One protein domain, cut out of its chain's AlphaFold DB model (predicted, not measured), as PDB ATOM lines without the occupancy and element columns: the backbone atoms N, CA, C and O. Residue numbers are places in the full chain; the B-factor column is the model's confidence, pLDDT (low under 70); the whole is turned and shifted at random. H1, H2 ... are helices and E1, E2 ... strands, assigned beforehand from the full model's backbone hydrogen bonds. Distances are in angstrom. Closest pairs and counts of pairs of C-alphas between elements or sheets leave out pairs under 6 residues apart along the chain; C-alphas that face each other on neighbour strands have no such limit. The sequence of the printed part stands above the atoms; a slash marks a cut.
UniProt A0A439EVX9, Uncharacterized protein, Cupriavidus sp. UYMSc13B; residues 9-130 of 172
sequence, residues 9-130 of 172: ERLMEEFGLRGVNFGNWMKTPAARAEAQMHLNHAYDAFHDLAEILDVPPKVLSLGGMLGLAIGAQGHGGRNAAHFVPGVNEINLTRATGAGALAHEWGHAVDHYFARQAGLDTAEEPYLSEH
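Overview. This is residues 9 to 130 of the 172 residues of an uncharacterized protein of Cupriavidus sp. UYMSc13B (UniProt A0A439EVX9). A small twisted sheet of four short strands has two long helices, H2 and H4, over one face: H2 crosses slantwise over E2, while H4 runs along E3 and E4 and begins beside H2 at a steep angle. The short helices H1 and H3 cluster with the later part of H2, and H5 packs on the far part of H4; the first residue of H2 and the last of H5 mark the ends of the longest axis. The printed part has 122 residues, with five named helices and four named strands in the order H1 E1 H2 H3 E2 E3 E4 H4 H5. The sheet, E1 E2 E4 E3, is mixed and the class is mixed, helices and strands. The whole is compact, with a radius of gyration of the C-alphas of 14.3 A and spans of 45 by 31 by 22 A.

Along the chain. H1, residues 9 to 15, begins at C-alpha 9 (-13.291, -45.907, -17.065). E1 is residues 20 to 22. H2, residues 29 to 53, is 36.1 A long and begins at C-alpha 29 (0.810, -45.215, -31.752). H3 is residues 57 to 61, E2 67 to 70, E3 81 to 84 and E4 89 to 92. H4, residues 98 to 116, is 26.6 A long. H5, residues 127 to 130, ends at C-alpha 130 (-20.972, -11.398, -9.956).

Arrangement. H2 is the hub, touching H1, H3 and H4. H1 only just touches it, with 3 pairs of C-alphas within 8 A, the closest Leu 11 and Tyr 43 at 6.4 A. H1 also touches H3, the closest C-alphas being Phe 15 and Lys 58 at 4.2 A. Residues 41 to 49 of H2 touch residues 98 to 102 of H4, closest at the C-alphas of Ala 45 and Ala 98, 4.4 A, at a steep tilt of 67 degrees, only just short of about perpendicular. E1 and E2 are parallel, with N 21 and O 68 at 2.8 A; E1, H2 H3, E2 form a strand-helix-strand unit, parallel neighbour strands joined through helices, with a left-handed crossover. E2 and E4 are parallel, with N 69 and O 90 at 2.8 A. E3 and E4 are an antiparallel hairpin, with N 84 and O 89 at 2.8 A. H2 and H4 on the same face make two layers, helices over a sheet; the height of H4 over the sheet is 8.4 A. H4 touches H5, closest at the C-alphas of Ala 114 and Leu 127, 4.4 A. Every O i to N i+4 pair is within hydrogen-bond range in H1, H2 and H4; H3 has 0 of 1, but 2 of 2 O i to N i+3 pairs, and H5 is too short for an O i to N i+4 pair.

Size, cuts and confidence. The C-alphas of Pro 29 and His 130 are the farthest apart, 45.8 A. The printed part has no cut, and no link is long. Mean pLDDT of the printed part is 84.5; residues 24 to 26, 72 to 80 and 94 to 97 are under 70.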
ATOM      1  N   GLU A   9     -12.229 -45.368 -17.912       93.38
ATOM      2  CA  GLU A   9     -13.291 -45.907 -17.065       93.38
ATOM      3  C   GLU A   9     -12.915 -45.804 -15.595       93.38
ATOM      4  O   GLU A   9     -13.687 -45.275 -14.802       93.38
ATOM      5  N   ARG A  10     -11.688 -46.196 -15.247       93.81
ATOM      6  CA  ARG A  10     -11.188 -46.097 -13.877       93.81
ATOM      7  C   ARG A  10     -11.140 -44.651 -13.390       93.81
ATOM      8  O   ARG A  10     -11.525 -44.372 -12.260       93.81
ATOM      9  N   LEU A  11     -10.702 -43.728 -14.244       92.75
ATOM     10  CA  LEU A  11     -10.673 -42.302 -13.925       92.75
ATOM     11  C   LEU A  11     -12.095 -41.731 -13.739       92.75
ATOM     12  O   LEU A  11     -12.331 -40.946 -12.822       92.75
ATOM     13  N   MET A  12     -13.068 -42.171 -14.544       94.56
ATOM     14  CA  MET A  12     -14.478 -41.804 -14.361       94.56
ATOM     15  C   MET A  12     -15.067 -42.372 -13.066       94.56
ATOM     16  O   MET A  12     -15.752 -41.651 -12.344       94.56
ATOM     17  N   GLU A  13     -14.801 -43.638 -12.752       95.19
ATOM     18  CA  GLU A  13     -15.344 -44.324 -11.575       95.19
ATOM     19  C   GLU A  13     -14.795 -43.767 -10.256       95.19
ATOM     20  O   GLU A  13     -15.559 -43.564  -9.303       95.19
ATOM     21  N   GLU A  14     -13.489 -43.493 -10.206       95.62
ATOM     22  CA  GLU A  14     -12.800 -42.986  -9.017       95.62
ATOM     23  C   GLU A  14     -13.289 -41.579  -8.644       95.62
ATOM     24  O   GLU A  14     -13.744 -41.338  -7.524       95.62
ATOM     25  N   PHE A  15     -13.250 -40.656  -9.610       95.62
ATOM     26  CA  PHE A  15     -13.551 -39.241  -9.383       95.62
ATOM     27  C   PHE A  15     -15.016 -38.880  -9.639       95.62
ATOM     28  O   PHE A  15     -15.439 -37.779  -9.298       95.62
ATOM     29  N   GLY A  16     -15.814 -39.785 -10.210       95.62
ATOM     30  CA  GLY A  16     -17.216 -39.539 -10.554       95.62
ATOM     31  C   GLY A  16     -17.402 -38.616 -11.759       95.62
ATOM     32  O   GLY A  16     -18.398 -37.900 -11.824       95.62
ATOM     33  N   LEU A  17     -16.440 -38.566 -12.683       95.44
ATOM     34  CA  LEU A  17     -16.487 -37.658 -13.834       95.44
ATOM     35  C   LEU A  17     -17.592 -38.053 -14.818       95.44
ATOM     36  O   LEU A  17     -17.862 -39.230 -15.045       95.44
ATOM     37  N   ARG A  18     -18.187 -37.048 -15.466       95.31
ATOM     38  CA  ARG A  18     -19.243 -37.214 -16.475       95.31
ATOM     39  C   ARG A  18     -18.771 -38.004 -17.698       95.31
ATOM     40  O   ARG A  18     -19.571 -38.657 -18.363       95.31
ATOM     41  N   GLY A  19     -17.497 -37.864 -18.042       93.69
ATOM     42  CA  GLY A  19     -16.899 -38.464 -19.223       93.69
ATOM     43  C   GLY A  19     -15.432 -38.087 -19.368       93.69
ATOM     44  O   GLY A  19     -15.009 -37.034 -18.886       93.69
ATOM     45  N   VAL A  20     -14.680 -38.943 -20.061       92.19
ATOM     46  CA  VAL A  20     -13.306 -38.677 -20.498       92.19
ATOM     47  C   VAL A  20     -13.274 -38.708 -22.020       92.19
ATOM     48  O   VAL A  20     -13.572 -39.729 -22.638       92.19
ATOM     49  N   ASN A  21     -12.935 -37.576 -22.625       89.62
ATOM     50  CA  ASN A  21     -12.904 -37.388 -24.065       89.62
ATOM     51  C   ASN A  21     -11.475 -37.334 -24.592       89.62
ATOM     52  O   ASN A  21     -10.550 -36.847 -23.948       89.62
ATOM     53  N   PHE A  22     -11.305 -37.800 -25.821       85.00
ATOM     54  CA  PHE A  22     -10.015 -37.890 -26.481       85.00
ATOM     55  C   PHE A  22     -10.025 -37.029 -27.747       85.00
ATOM     56  O   PHE A  22     -10.886 -37.186 -28.611       85.00
ATOM     57  N   GLY A  23      -9.064 -36.109 -27.878       74.94
ATOM     58  CA  GLY A  23      -8.920 -35.274 -29.072       74.94
ATOM     59  C   GLY A  23      -8.604 -36.037 -30.372       74.94
ATOM     60  O   GLY A  23      -8.000 -37.106 -30.400       74.94
ATOM     61  N   ASN A  24      -8.941 -35.438 -31.515       68.62
ATOM     62  CA  ASN A  24      -8.889 -36.092 -32.835       68.62
ATOM     63  C   ASN A  24      -7.491 -36.518 -33.347       68.62
ATOM     64  O   ASN A  24      -7.394 -37.122 -34.419       68.62
ATOM     65  N   TRP A  25      -6.399 -36.200 -32.645       65.00
ATOM     66  CA  TRP A  25      -5.027 -36.473 -33.102       65.00
ATOM     67  C   TRP A  25      -4.437 -37.801 -32.596       65.00
ATOM     68  O   TRP A  25      -3.344 -38.171 -33.020       65.00
ATOM     69  N   MET A  26      -5.180 -38.584 -31.807       67.31
ATOM     70  CA  MET A  26      -4.792 -39.917 -31.300       67.31
ATOM     71  C   MET A  26      -4.738 -41.041 -32.349       67.31
ATOM     72  O   MET A  26      -4.945 -42.222 -32.070       67.31
ATOM     73  N   LYS A  27      -4.443 -40.695 -33.602       70.56
ATOM     74  CA  LYS A  27      -4.452 -41.641 -34.721       70.56
ATOM     75  C   LYS A  27      -3.184 -42.495 -34.778       70.56
ATOM     76  O   LYS A  27      -3.240 -43.604 -35.305       70.56
ATOM     77  N   THR A  28      -2.067 -42.028 -34.216       80.62
ATOM     78  CA  THR A  28      -0.771 -42.727 -34.260       80.62
ATOM     79  C   THR A  28      -0.471 -43.480 -32.953       80.62
ATOM     80  O   THR A  28      -0.985 -43.101 -31.900       80.62
ATOM     81  N   PRO A  29       0.369 -44.534 -32.975       80.88
ATOM     82  CA  PRO A  29       0.810 -45.215 -31.752       80.88
ATOM     83  C   PRO A  29       1.505 -44.278 -30.753       80.88
ATOM     84  O   PRO A  29       1.230 -44.345 -29.560       80.88
ATOM     85  N   ALA A  30       2.333 -43.348 -31.242       79.38
ATOM     86  CA  ALA A  30       2.995 -42.350 -30.401       79.38
ATOM     87  C   ALA A  30       1.988 -41.422 -29.700       79.38
ATOM     88  O   ALA A  30       2.128 -41.146 -28.514       79.38
ATOM     89  N   ALA A  31       0.934 -41.003 -30.408       77.25
ATOM     90  CA  ALA A  31      -0.119 -40.175 -29.831       77.25
ATOM     91  C   ALA A  31      -0.943 -40.910 -28.763       77.25
ATOM     92  O   ALA A  31      -1.385 -40.296 -27.798       77.25
ATOM     93  N   ARG A  32      -1.131 -42.228 -28.910       80.38
ATOM     94  CA  ARG A  32      -1.788 -43.055 -27.887       80.38
ATOM     95  C   ARG A  32      -0.942 -43.185 -26.622       80.38
ATOM     96  O   ARG A  32      -1.483 -43.048 -25.534       80.38
ATOM     97  N   ALA A  33       0.368 -43.394 -26.763       83.62
ATOM     98  CA  ALA A  33       1.280 -43.427 -25.619       83.62
ATOM     99  C   ALA A  33       1.321 -42.076 -24.881       83.62
ATOM    100  O   ALA A  33       1.318 -42.029 -23.655       83.62
ATOM    101  N   GLU A  34       1.295 -40.969 -25.627       80.56
ATOM    102  CA  GLU A  34       1.207 -39.624 -25.057       80.56
ATOM    103  C   GLU A  34      -0.121 -39.397 -24.311       80.56
ATOM    104  O   GLU A  34      -0.126 -38.895 -23.189       80.56
ATOM    105  N   ALA A  35      -1.247 -39.832 -24.880       81.94
ATOM    106  CA  ALA A  35      -2.542 -39.762 -24.208       81.94
ATOM    107  C   ALA A  35      -2.590 -40.608 -22.926       81.94
ATOM    108  O   ALA A  35      -3.133 -40.146 -21.924       81.94
ATOM    109  N   GLN A  36      -1.980 -41.798 -22.927       87.12
ATOM    110  CA  GLN A  36      -1.878 -42.641 -21.734       87.12
ATOM    111  C   GLN A  36      -1.084 -41.953 -20.617       87.12
ATOM    112  O   GLN A  36      -1.519 -41.932 -19.469       87.12
ATOM    113  N   MET A  37       0.037 -41.308 -20.956       86.00
ATOM    114  CA  MET A  37       0.801 -40.507 -19.996       86.00
ATOM    115  C   MET A  37      -0.056 -39.385 -19.393       86.00
ATOM    116  O   MET A  37      -0.003 -39.148 -18.189       86.00
ATOM    117  N   HIS A  38      -0.871 -38.706 -20.203       84.81
ATOM    118  CA  HIS A  38      -1.773 -37.668 -19.704       84.81
ATOM    119  C   HIS A  38      -2.876 -38.208 -18.798       84.81
ATOM    120  O   HIS A  38      -3.214 -37.535 -17.831       84.81
ATOM    121  N   LEU A  39      -3.415 -39.399 -19.071       88.75
ATOM    122  CA  LEU A  39      -4.375 -40.045 -18.171       88.75
ATOM    123  C   LEU A  39      -3.745 -40.342 -16.815       88.75
ATOM    124  O   LEU A  39      -4.331 -39.999 -15.793       88.75
ATOM    125  N   ASN A  40      -2.546 -40.925 -16.813       89.75
ATOM    126  CA  ASN A  40      -1.833 -41.251 -15.580       89.75
ATOM    127  C   ASN A  40      -1.539 -39.968 -14.781       89.75
ATOM    128  O   ASN A  40      -1.886 -39.878 -13.609       89.75
ATOM    129  N   HIS A  41      -1.023 -38.922 -15.434       88.31
ATOM    130  CA  HIS A  41      -0.777 -37.638 -14.769       88.31
ATOM    131  C   HIS A  41      -2.059 -36.958 -14.274       88.31
ATOM    132  O   HIS A  41      -2.039 -36.326 -13.224       88.31
ATOM    133  N   ALA A  42      -3.168 -37.054 -15.013       89.50
ATOM    134  CA  ALA A  42      -4.448 -36.503 -14.575       89.50
ATOM    135  C   ALA A  42      -4.981 -37.242 -13.342       89.50
ATOM    136  O   ALA A  42      -5.514 -36.605 -12.438       89.50
ATOM    137  N   TYR A  43      -4.820 -38.568 -13.305       91.94
ATOM    138  CA  TYR A  43      -5.194 -39.393 -12.162       91.94
ATOM    139  C   TYR A  43      -4.433 -38.971 -10.901       91.94
ATOM    140  O   TYR A  43      -5.058 -38.684  -9.881       91.94
ATOM    141  N   ASP A  44      -3.107 -38.854 -11.001       91.69
ATOM    142  CA  ASP A  44      -2.261 -38.424  -9.886       91.69
ATOM    143  C   ASP A  44      -2.597 -36.988  -9.462       91.69
ATOM    144  O   ASP A  44      -2.837 -36.723  -8.291       91.69
ATOM    145  N   ALA A  45      -2.743 -36.068 -10.421       91.19
ATOM    146  CA  ALA A  45      -3.073 -34.673 -10.145       91.19
ATOM    147  C   ALA A  45      -4.433 -34.484  -9.451       91.19
ATOM    148  O   ALA A  45      -4.576 -33.585  -8.621       91.19
ATOM    149  N   PHE A  46      -5.445 -35.287  -9.790       93.25
ATOM    150  CA  PHE A  46      -6.730 -35.232  -9.095       93.25
ATOM    151  C   PHE A  46      -6.647 -35.810  -7.680       93.25
ATOM    152  O   PHE A  46      -7.306 -35.280  -6.788       93.25
ATOM    153  N   HIS A  47      -5.848 -36.856  -7.451       94.31
ATOM    154  CA  HIS A  47      -5.601 -37.360  -6.095       94.31
ATOM    155  C   HIS A  47      -4.833 -36.351  -5.248       94.31
ATOM    156  O   HIS A  47      -5.276 -36.052  -4.144       94.31
ATOM    157  N   ASP A  48      -3.774 -35.748  -5.794       93.31
ATOM    158  CA  ASP A  48      -3.038 -34.667  -5.134       93.31
ATOM    159  C   ASP A  48      -3.987 -33.518  -4.761       93.31
ATOM    160  O   ASP A  48      -3.943 -32.986  -3.653       93.31
ATOM    161  N   LEU A  49      -4.894 -33.141  -5.670       93.69
ATOM    162  CA  LEU A  49      -5.893 -32.109  -5.406       93.69
ATOM    163  C   LEU A  49      -6.892 -32.529  -4.316       93.69
ATOM    164  O   LEU A  49      -7.222 -31.711  -3.459       93.69
ATOM    165  N   ALA A  50      -7.371 -33.776  -4.334       94.94
ATOM    166  CA  ALA A  50      -8.266 -34.309  -3.307       94.94
ATOM    167  C   ALA A  50      -7.607 -34.284  -1.921       94.94
ATOM    168  O   ALA A  50      -8.238 -33.862  -0.953       94.94
ATOM    169  N   GLU A  51      -6.335 -34.683  -1.847       94.62
ATOM    170  CA  GLU A  51      -5.535 -34.679  -0.626       94.62
ATOM    171  C   GLU A  51      -5.306 -33.254  -0.111       94.62
ATOM    172  O   GLU A  51      -5.546 -32.978   1.063       94.62
ATOM    173  N   ILE A  52      -4.919 -32.322  -0.988       94.44
ATOM    174  CA  ILE A  52      -4.701 -30.912  -0.624       94.44
ATOM    175  C   ILE A  52      -5.984 -30.262  -0.090       94.44
ATOM    176  O   ILE A  52      -5.924 -29.440   0.826       94.44
ATOM    177  N   LEU A  53      -7.136 -30.593  -0.677       93.94
ATOM    178  CA  LEU A  53      -8.432 -30.051  -0.272       93.94
ATOM    179  C   LEU A  53      -9.060 -30.797   0.916       93.94
ATOM    180  O   LEU A  53     -10.063 -30.316   1.441       93.94
ATOM    181  N   ASP A  54      -8.493 -31.934   1.326       96.19
ATOM    182  CA  ASP A  54      -9.046 -32.847   2.335       96.19
ATOM    183  C   ASP A  54     -10.501 -33.255   2.025       96.19
ATOM    184  O   ASP A  54     -11.408 -33.186   2.859       96.19
ATOM    185  N   VAL A  55     -10.751 -33.653   0.771       95.12
ATOM    186  CA  VAL A  55     -12.078 -34.077   0.297       95.12
ATOM    187  C   VAL A  55     -12.042 -35.456  -0.355       95.12
ATOM    188  O   VAL A  55     -11.038 -35.845  -0.951       95.12
ATOM    189  N   PRO A  56     -13.159 -36.208  -0.335       95.56
ATOM    190  CA  PRO A  56     -13.261 -37.434  -1.114       95.56
ATOM    191  C   PRO A  56     -13.082 -37.157  -2.622       95.56
ATOM    192  O   PRO A  56     -13.721 -36.228  -3.129       95.56
ATOM    193  N   PRO A  57     -12.342 -38.002  -3.372       95.06
ATOM    194  CA  PRO A  57     -12.102 -37.831  -4.812       95.06
ATOM    195  C   PRO A  57     -13.366 -37.558  -5.639       95.06
ATOM    196  O   PRO A  57     -13.372 -36.716  -6.535       95.06
ATOM    197  N   LYS A  58     -14.483 -38.202  -5.281       94.81
ATOM    198  CA  LYS A  58     -15.776 -38.051  -5.968       94.81
ATOM    199  C   LYS A  58     -16.342 -36.632  -5.957       94.81
ATOM    200  O   LYS A  58     -17.141 -36.295  -6.831       94.81
ATOM    201  N   VAL A  59     -15.959 -35.797  -4.991       94.06
ATOM    202  CA  VAL A  59     -16.427 -34.404  -4.901       94.06
ATOM    203  C   VAL A  59     -15.845 -33.553  -6.029       94.06
ATOM    204  O   VAL A  59     -16.501 -32.619  -6.492       94.06
ATOM    205  N   LEU A  60     -14.664 -33.914  -6.542       94.88
ATOM    206  CA  LEU A  60     -13.992 -33.167  -7.604       94.88
ATOM    207  C   LEU A  60     -14.787 -33.156  -8.916       94.88
ATOM    208  O   LEU A  60     -14.615 -32.235  -9.709       94.88
ATOM    209  N   SER A  61     -15.720 -34.097  -9.108       94.12
ATOM    210  CA  SER A  61     -16.654 -34.105 -10.244       94.12
ATOM    211  C   SER A  61     -17.717 -33.002 -10.231       94.12
ATOM    212  O   SER A  61     -18.481 -32.887 -11.195       94.12
ATOM    213  N   LEU A  62     -17.819 -32.226  -9.145       93.62
ATOM    214  CA  LEU A  62     -18.836 -31.184  -8.965       93.62
ATOM    215  C   LEU A  62     -20.256 -31.751  -9.134       93.62
ATOM    216  O   LEU A  62     -21.088 -31.224  -9.873       93.62
ATOM    217  N   GLY A  63     -20.515 -32.886  -8.478       90.44
ATOM    218  CA  GLY A  63     -21.793 -33.599  -8.562       90.44
ATOM    219  C   GLY A  63     -21.987 -34.361  -9.875       90.44
ATOM    220  O   GLY A  63     -23.110 -34.454 -10.363       90.44
ATOM    221  N   GLY A  64     -20.907 -34.880 -10.463       90.88
ATOM    222  CA  GLY A  64     -20.957 -35.666 -11.698       90.88
ATOM    223  C   GLY A  64     -21.136 -34.851 -12.977       90.88
ATOM    224  O   GLY A  64     -21.500 -35.406 -14.012       90.88
ATOM    225  N   MET A  65     -20.914 -33.534 -12.932       91.06
ATOM    226  CA  MET A  65     -21.080 -32.664 -14.102       91.06
ATOM    227  C   MET A  65     -19.775 -32.405 -14.850       91.06
ATOM    228  O   MET A  65     -19.810 -32.141 -16.057       91.06
ATOM    229  N   LEU A  66     -18.641 -32.490 -14.153       95.00
ATOM    230  CA  LEU A  66     -17.324 -32.238 -14.717       95.00
ATOM    231  C   LEU A  66     -16.900 -33.375 -15.654       95.00
ATOM    232  O   LEU A  66     -16.885 -34.542 -15.266       95.00
ATOM    233  N   GLY A  67     -16.550 -33.027 -16.887       94.00
ATOM    234  CA  GLY A  67     -15.843 -33.892 -17.825       94.00
ATOM    235  C   GLY A  67     -14.350 -33.577 -17.875       94.00
ATOM    236  O   GLY A  67     -13.901 -32.515 -17.433       94.00
ATOM    237  N   LEU A  68     -13.591 -34.484 -18.475       92.38
ATOM    238  CA  LEU A  68     -12.177 -34.297 -18.779       92.38
ATOM    239  C   LEU A  68     -11.947 -34.555 -20.266       92.38
ATOM    240  O   LEU A  68     -12.443 -35.548 -20.787       92.38
ATOM    241  N   ALA A  69     -11.154 -33.732 -20.945       90.12
ATOM    242  CA  ALA A  69     -10.648 -34.065 -22.270       90.12
ATOM    243  C   ALA A  69      -9.126 -34.119 -22.283       90.12
ATOM    244  O   ALA A  69      -8.445 -33.198 -21.837       90.12
ATOM    245  N   ILE A  70      -8.590 -35.179 -22.873       84.75
ATOM    246  CA  ILE A  70      -7.162 -35.393 -23.048       84.75
ATOM    247  C   ILE A  70      -6.770 -35.054 -24.481       84.75
ATOM    248  O   ILE A  70      -7.283 -35.619 -25.454       84.75
ATOM    249  N   GLY A  71      -5.835 -34.115 -24.619       71.81
ATOM    250  CA  GLY A  71      -5.280 -33.744 -25.910       71.81
ATOM    251  C   GLY A  71      -6.314 -33.108 -26.842       71.81
ATOM    252  O   GLY A  71      -6.254 -33.301 -28.047       71.81
ATOM    253  N   ALA A  72      -7.294 -32.351 -26.358       58.72
ATOM    254  CA  ALA A  72      -8.266 -31.734 -27.267       58.72
ATOM    255  C   ALA A  72      -7.627 -30.693 -28.221       58.72
ATOM    256  O   ALA A  72      -8.098 -30.512 -29.345       58.72
ATOM    257  N   GLN A  73      -6.512 -30.060 -27.831       55.25
ATOM    258  CA  GLN A  73      -5.770 -29.107 -28.665       55.25
ATOM    259  C   GLN A  73      -4.418 -29.703 -29.085       55.25
ATOM    260  O   GLN A  73      -3.618 -30.092 -28.242       55.25
ATOM    261  N   GLY A  74      -4.194 -29.831 -30.399       50.31
ATOM    262  CA  GLY A  74      -3.020 -30.484 -30.995       50.31
ATOM    263  C   GLY A  74      -1.682 -29.742 -30.810       50.31
ATOM    264  O   GLY A  74      -1.505 -28.972 -29.876       50.31
ATOM    265  N   HIS A  75      -0.743 -29.969 -31.741       43.50
ATOM    266  CA  HIS A  75       0.690 -29.588 -31.748       43.50
ATOM    267  C   HIS A  75       1.046 -28.076 -31.601       43.50
ATOM    268  O   HIS A  75       2.128 -27.670 -32.019       43.50
ATOM    269  N   GLY A  76       0.193 -27.221 -31.027       46.84
ATOM    270  CA  GLY A  76       0.448 -25.777 -30.922       46.84
ATOM    271  C   GLY A  76      -0.491 -24.971 -30.016       46.84
ATOM    272  O   GLY A  76      -0.603 -23.761 -30.210       46.84
ATOM    273  N   GLY A  77      -1.186 -25.589 -29.056       50.41
ATOM    274  CA  GLY A  77      -1.948 -24.832 -28.053       50.41
ATOM    275  C   GLY A  77      -1.013 -24.058 -27.115       50.41
ATOM    276  O   GLY A  77      -0.102 -24.645 -26.542       50.41
ATOM    277  N   ARG A  78      -1.216 -22.740 -26.957       52.31
ATOM    278  CA  ARG A  78      -0.441 -21.895 -26.018       52.31
ATOM    279  C   ARG A  78      -0.793 -22.151 -24.546       52.31
ATOM    280  O   ARG A  78      -0.044 -21.718 -23.676       52.31
ATOM    281  N   ASN A  79      -1.906 -22.833 -24.281       57.19
ATOM    282  CA  ASN A  79      -2.457 -23.021 -22.943       57.19
ATOM    283  C   ASN A  79      -2.261 -24.472 -22.514       57.19
ATOM    284  O   ASN A  79      -2.646 -25.376 -23.250       57.19
ATOM    285  N   ALA A  80      -1.677 -24.679 -21.334       65.44
ATOM    286  CA  ALA A  80      -1.407 -26.011 -20.803       65.44
ATOM    287  C   ALA A  80      -2.718 -26.760 -20.510       65.44
ATOM    288  O   ALA A  80      -2.892 -27.885 -20.967       65.44
ATOM    289  N   ALA A  81      -3.679 -26.119 -19.851       76.75
ATOM    290  CA  ALA A  81      -5.029 -26.632 -19.638       76.75
ATOM    291  C   ALA A  81      -6.058 -25.512 -19.868       76.75
ATOM    292  O   ALA A  81      -5.678 -24.342 -19.945       76.75
ATOM    293  N   HIS A  82      -7.333 -25.870 -20.037       85.81
ATOM    294  CA  HIS A  82      -8.430 -24.902 -20.093       85.81
ATOM    295  C   HIS A  82      -9.776 -25.523 -19.700       85.81
ATOM    296  O   HIS A  82     -10.187 -26.522 -20.295       85.81
ATOM    297  N   PHE A  83     -10.490 -24.916 -18.756       89.00
ATOM    298  CA  PHE A  83     -11.890 -25.220 -18.477       89.00
ATOM    299  C   PHE A  83     -12.820 -24.593 -19.523       89.00
ATOM    300  O   PHE A  83     -12.707 -23.412 -19.843       89.00
ATOM    301  N   VAL A  84     -13.776 -25.376 -20.025       87.81
ATOM    302  CA  VAL A  84     -14.778 -24.939 -21.003       87.81
ATOM    303  C   VAL A  84     -16.173 -24.924 -20.356       87.81
ATOM    304  O   VAL A  84     -16.800 -25.985 -20.244       87.81
ATOM    305  N   PRO A  85     -16.712 -23.740 -19.993       84.94
ATOM    306  CA  PRO A  85     -18.033 -23.578 -19.369       84.94
ATOM    307  C   PRO A  85     -19.175 -24.282 -20.111       84.94
ATOM    308  O   PRO A  85     -19.962 -25.016 -19.513       84.94
ATOM    309  N   GLY A  86     -19.216 -24.134 -21.442       84.56
ATOM    310  CA  GLY A  86     -20.314 -24.632 -22.278       84.56
ATOM    311  C   GLY A  86     -20.506 -26.151 -22.253       84.56
ATOM    312  O   GLY A  86     -21.613 -26.630 -22.485       84.56
ATOM    313  N   VAL A  87     -19.456 -26.917 -21.940       86.75
ATOM    314  CA  VAL A  87     -19.516 -28.385 -21.812       86.75
ATOM    315  C   VAL A  87     -19.158 -28.880 -20.406       86.75
ATOM    316  O   VAL A  87     -19.234 -30.078 -20.153       86.75
ATOM    317  N   ASN A  88     -18.827 -27.982 -19.472       91.12
ATOM    318  CA  ASN A  88     -18.293 -28.303 -18.142       91.12
ATOM    319  C   ASN A  88     -17.169 -29.342 -18.225       91.12
ATOM    320  O   ASN A  88     -17.291 -30.445 -17.698       91.12
ATOM    321  N   GLU A  89     -16.107 -29.017 -18.954       92.19
ATOM    322  CA  GLU A  89     -15.015 -29.947 -19.244       92.19
ATOM    323  C   GLU A  89     -13.663 -29.269 -19.045       92.19
ATOM    324  O   GLU A  89     -13.473 -28.136 -19.485       92.19
ATOM    325  N   ILE A  90     -12.727 -29.957 -18.389       90.69
ATOM    326  CA  ILE A  90     -11.327 -29.528 -18.317       90.69
ATOM    327  C   ILE A  90     -10.576 -30.171 -19.474       90.69
ATOM    328  O   ILE A  90     -10.447 -31.391 -19.547       90.69
ATOM    329  N   ASN A  91     -10.031 -29.347 -20.359       88.81
ATOM    330  CA  ASN A  91      -9.185 -29.801 -21.450       88.81
ATOM    331  C   ASN A  91      -7.726 -29.766 -21.009       88.81
ATOM    332  O   ASN A  91      -7.141 -28.692 -20.877       88.81
ATOM    333  N   LEU A  92      -7.124 -30.937 -20.829       84.12
ATOM    334  CA  LEU A  92      -5.699 -31.082 -20.568       84.12
ATOM    335  C   LEU A  92      -4.938 -31.175 -21.890       84.12
ATOM    336  O   LEU A  92      -5.211 -32.035 -22.736       84.12
ATOM    337  N   THR A  93      -3.957 -30.294 -22.073       71.56
ATOM    338  CA  THR A  93      -2.970 -30.391 -23.151       71.56
ATOM    339  C   THR A  93      -1.608 -30.797 -22.577       71.56
ATOM    340  O   THR A  93      -1.448 -30.933 -21.361       71.56
ATOM    341  N   ARG A  94      -0.659 -31.085 -23.475       59.16
ATOM    342  CA  ARG A  94       0.641 -31.718 -23.202       59.16
ATOM    343  C   ARG A  94       1.278 -31.304 -21.869       59.16
ATOM    344  O   ARG A  94       1.458 -30.121 -21.611       59.16
ATOM    345  N   ALA A  95       1.690 -32.299 -21.081       56.94
ATOM    346  CA  ALA A  95       2.484 -32.162 -19.853       56.94
ATOM    347  C   ALA A  95       1.936 -31.121 -18.859       56.94
ATOM    348  O   ALA A  95       2.666 -30.287 -18.325       56.94
ATOM    349  N   THR A  96       0.634 -31.176 -18.604       62.81
ATOM    350  CA  THR A  96      -0.006 -30.400 -17.546       62.81
ATOM    351  C   THR A  96       0.326 -30.992 -16.184       62.81
ATOM    352  O   THR A  96       0.034 -32.152 -15.915       62.81
ATOM    353  N   GLY A  97       0.984 -30.203 -15.334       66.50
ATOM    354  CA  GLY A  97       1.211 -30.566 -13.935       66.50
ATOM    355  C   GLY A  97      -0.033 -30.333 -13.072       66.50
ATOM    356  O   GLY A  97      -0.953 -29.619 -13.484       66.50
ATOM    357  N   ALA A  98      -0.016 -30.862 -11.845       74.19
ATOM    358  CA  ALA A  98      -1.115 -30.755 -10.879       74.19
ATOM    359  C   ALA A  98      -1.624 -29.316 -10.675       74.19
ATOM    360  O   ALA A  98      -2.827 -29.086 -10.597       74.19
ATOM    361  N   GLY A  99      -0.730 -28.318 -10.695       81.81
ATOM    362  CA  GLY A  99      -1.108 -26.908 -10.558       81.81
ATOM    363  C   GLY A  99      -1.985 -26.365 -11.696       81.81
ATOM    364  O   GLY A  99      -2.876 -25.561 -11.440       81.81
ATOM    365  N   ALA A 100      -1.777 -26.812 -12.940       84.94
ATOM    366  CA  ALA A 100      -2.619 -26.396 -14.063       84.94
ATOM    367  C   ALA A 100      -4.014 -27.022 -13.954       84.94
ATOM    368  O   ALA A 100      -5.012 -26.330 -14.121       84.94
ATOM    369  N   LEU A 101      -4.087 -28.307 -13.596       89.50
ATOM    370  CA  LEU A 101      -5.359 -28.985 -13.352       89.50
ATOM    371  C   LEU A 101      -6.132 -28.334 -12.198       89.50
ATOM    372  O   LEU A 101      -7.317 -28.058 -12.347       89.50
ATOM    373  N   ALA A 102      -5.460 -28.028 -11.086       90.88
ATOM    374  CA  ALA A 102      -6.071 -27.345  -9.950       90.88
ATOM    375  C   ALA A 102      -6.598 -25.951 -10.327       90.88
ATOM    376  O   ALA A 102      -7.684 -25.565  -9.896       90.88
ATOM    377  N   HIS A 103      -5.862 -25.211 -11.162       91.31
ATOM    378  CA  HIS A 103      -6.302 -23.911 -11.667       91.31
ATOM    379  C   HIS A 103      -7.593 -24.025 -12.488       91.31
ATOM    380  O   HIS A 103      -8.558 -23.312 -12.215       91.31
ATOM    381  N   GLU A 104      -7.645 -24.955 -13.444       92.69
ATOM    382  CA  GLU A 104      -8.852 -25.164 -14.252       92.69
ATOM    383  C   GLU A 104     -10.015 -25.739 -13.443       92.69
ATOM    384  O   GLU A 104     -11.171 -25.396 -13.688       92.69
ATOM    385  N   TRP A 105      -9.735 -26.577 -12.447       94.12
ATOM    386  CA  TRP A 105     -10.754 -27.032 -11.508       94.12
ATOM    387  C   TRP A 105     -11.335 -25.864 -10.700       94.12
ATOM    388  O   TRP A 105     -12.545 -25.811 -10.501       94.12
ATOM    389  N   GLY A 106     -10.516 -24.880 -10.315       93.81
ATOM    390  CA  GLY A 106     -10.990 -23.638  -9.700       93.81
ATOM    391  C   GLY A 106     -11.992 -22.884 -10.582       93.81
ATOM    392  O   GLY A 106     -13.054 -22.491 -10.099       93.81
ATOM    393  N   HIS A 107     -11.716 -22.765 -11.884       93.81
ATOM    394  CA  HIS A 107     -12.673 -22.198 -12.850       93.81
ATOM    395  C   HIS A 107     -13.952 -23.031 -12.954       93.81
ATOM    396  O   HIS A 107     -15.050 -22.480 -13.029       93.81
ATOM    397  N   ALA A 108     -13.830 -24.360 -12.910       93.75
ATOM    398  CA  ALA A 108     -14.980 -25.257 -12.918       93.75
ATOM    399  C   ALA A 108     -15.870 -25.077 -11.677       93.75
ATOM    400  O   ALA A 108     -17.094 -25.069 -11.802       93.75
ATOM    401  N   VAL A 109     -15.273 -24.903 -10.495       94.88
ATOM    402  CA  VAL A 109     -15.983 -24.627  -9.236       94.88
ATOM    403  C   VAL A 109     -16.699 -23.282  -9.286       94.88
ATOM    404  O   VAL A 109     -17.870 -23.187  -8.920       94.88
ATOM    405  N   ASP A 110     -16.009 -22.246  -9.754       92.56
ATOM    406  CA  ASP A 110     -16.565 -20.897  -9.863       92.56
ATOM    407  C   ASP A 110     -17.783 -20.873 -10.803       92.56
ATOM    408  O   ASP A 110     -18.851 -20.350 -10.471       92.56
ATOM    409  N   HIS A 111     -17.663 -21.560 -11.940       92.88
ATOM    410  CA  HIS A 111     -18.767 -21.782 -12.865       92.88
ATOM    411  C   HIS A 111     -19.888 -22.637 -12.249       92.88
ATOM    412  O   HIS A 111     -21.068 -22.318 -12.387       92.88
ATOM    413  N   TYR A 112     -19.558 -23.715 -11.531       93.06
ATOM    414  CA  TYR A 112     -20.542 -24.582 -10.875       93.06
ATOM    415  C   TYR A 112     -21.453 -23.800  -9.928       93.06
ATOM    416  O   TYR A 112     -22.678 -23.936  -9.998       93.06
ATOM    417  N   PHE A 113     -20.879 -22.940  -9.085       92.06
ATOM    418  CA  PHE A 113     -21.675 -22.132  -8.170       92.06
ATOM    419  C   PHE A 113     -22.417 -20.988  -8.867       92.06
ATOM    420  O   PHE A 113     -23.541 -20.687  -8.465       92.06
ATOM    421  N   ALA A 114     -21.880 -20.411  -9.948       90.69
ATOM    422  CA  ALA A 114     -22.650 -19.491 -10.791       90.69
ATOM    423  C   ALA A 114     -23.920 -20.156 -11.331       90.69
ATOM    424  O   ALA A 114     -25.008 -19.585 -11.236       90.69
ATOM    425  N   ARG A 115     -23.818 -21.399 -11.817       90.19
ATOM    426  CA  ARG A 115     -24.988 -22.158 -12.279       90.19
ATOM    427  C   ARG A 115     -25.996 -22.408 -11.162       90.19
ATOM    428  O   ARG A 115     -27.193 -22.252 -11.382       90.19
ATOM    429  N   GLN A 116     -25.535 -22.759  -9.962       89.19
ATOM    430  CA  GLN A 116     -26.426 -22.931  -8.809       89.19
ATOM    431  C   GLN A 116     -27.126 -21.631  -8.395       89.19
ATOM    432  O   GLN A 116     -28.262 -21.673  -7.927       89.19
ATOM    433  N   ALA A 117     -26.474 -20.487  -8.594       88.12
ATOM    434  CA  ALA A 117     -27.043 -19.167  -8.352       88.12
ATOM    435  C   ALA A 117     -27.965 -18.669  -9.488       88.12
ATOM    436  O   ALA A 117     -28.523 -17.580  -9.371       88.12
ATOM    437  N   GLY A 118     -28.139 -19.437 -10.572       86.62
ATOM    438  CA  GLY A 118     -28.941 -19.039 -11.735       86.62
ATOM    439  C   GLY A 118     -28.264 -17.998 -12.635       86.62
ATOM    440  O   GLY A 118     -28.949 -17.215 -13.288       86.62
ATOM    441  N   LEU A 119     -26.928 -17.955 -12.637       85.75
ATOM    442  CA  LEU A 119     -26.100 -17.027 -13.421       85.75
ATOM    443  C   LEU A 119     -25.479 -17.696 -14.659       85.75
ATOM    444  O   LEU A 119     -24.554 -17.163 -15.265       85.75
ATOM    445  N   ASP A 120     -25.976 -18.865 -15.051       75.25
ATOM    446  CA  ASP A 120     -25.442 -19.671 -16.150       75.25
ATOM    447  C   ASP A 120     -25.654 -19.048 -17.535       75.25
ATOM    448  O   ASP A 120     -24.917 -19.358 -18.468       75.25
ATOM    449  N   THR A 121     -26.629 -18.147 -17.672       78.69
ATOM    450  CA  THR A 121     -26.887 -17.392 -18.910       78.69
ATOM    451  C   THR A 121     -26.206 -16.023 -18.949       78.69
ATOM    452  O   THR A 121     -26.469 -15.244 -19.867       78.69
ATOM    453  N   ALA A 122     -25.405 -15.672 -17.938       79.25
ATOM    454  CA  ALA A 122     -24.659 -14.420 -17.936       79.25
ATOM    455  C   ALA A 122     -23.578 -14.422 -19.030       79.25
ATOM    456  O   ALA A 122     -23.094 -15.477 -19.435       79.25
ATOM    457  N   GLU A 123     -23.186 -13.230 -19.494       77.56
ATOM    458  CA  GLU A 123     -22.069 -13.079 -20.441       77.56
ATOM    459  C   GLU A 123     -20.774 -13.674 -19.868       77.56
ATOM    460  O   GLU A 123     -20.049 -14.371 -20.572       77.56
ATOM    461  N   GLU A 124     -20.559 -13.476 -18.564       81.25
ATOM    462  CA  GLU A 124     -19.484 -14.086 -17.788       81.25
ATOM    463  C   GLU A 124     -20.089 -15.075 -16.772       81.25
ATOM    464  O   GLU A 124     -20.603 -14.651 -15.728       81.25
ATOM    465  N   PRO A 125     -20.092 -16.389 -17.059       84.44
ATOM    466  CA  PRO A 125     -20.794 -17.392 -16.256       84.44
ATOM    467  C   PRO A 125     -19.974 -17.850 -15.033       84.44
ATOM    468  O   PRO A 125     -19.954 -19.030 -14.694       84.44
ATOM    469  N   TYR A 126     -19.283 -16.933 -14.358       87.88
ATOM    470  CA  TYR A 126     -18.423 -17.210 -13.203       87.88
ATOM    471  C   TYR A 126     -18.935 -16.470 -11.972       87.88
ATOM    472  O   TYR A 126     -19.260 -15.288 -12.059       87.88
ATOM    473  N   LEU A 127     -19.018 -17.129 -10.813       87.62
ATOM    474  CA  LEU A 127     -19.594 -16.512  -9.617       87.62
ATOM    475  C   LEU A 127     -18.746 -15.319  -9.165       87.62
ATOM    476  O   LEU A 127     -19.297 -14.304  -8.739       87.62
ATOM    477  N   SER A 128     -17.424 -15.414  -9.304       85.38
ATOM    478  CA  SER A 128     -16.480 -14.349  -8.967       85.38
ATOM    479  C   SER A 128     -16.694 -13.049  -9.757       85.38
ATOM    480  O   SER A 128     -16.421 -11.976  -9.219       85.38
ATOM    481  N   GLU A 129     -17.266 -13.113 -10.961       83.69
ATOM    482  CA  GLU A 129     -17.606 -11.936 -11.778       83.69
ATOM    483  C   GLU A 129     -18.883 -11.229 -11.289       83.69
ATOM    484  O   GLU A 129     -19.067 -10.027 -11.489       83.69
ATOM    485  N   HIS A 130     -19.749 -11.947 -10.565       78.94
ATOM    486  CA  HIS A 130     -20.972 -11.398  -9.956       78.94
ATOM    487  C   HIS A 130     -20.817 -11.105  -8.462       78.94
ATOM    488  O   HIS A 130     -21.649 -10.416  -7.863       78.94
TER     489      HIS A 130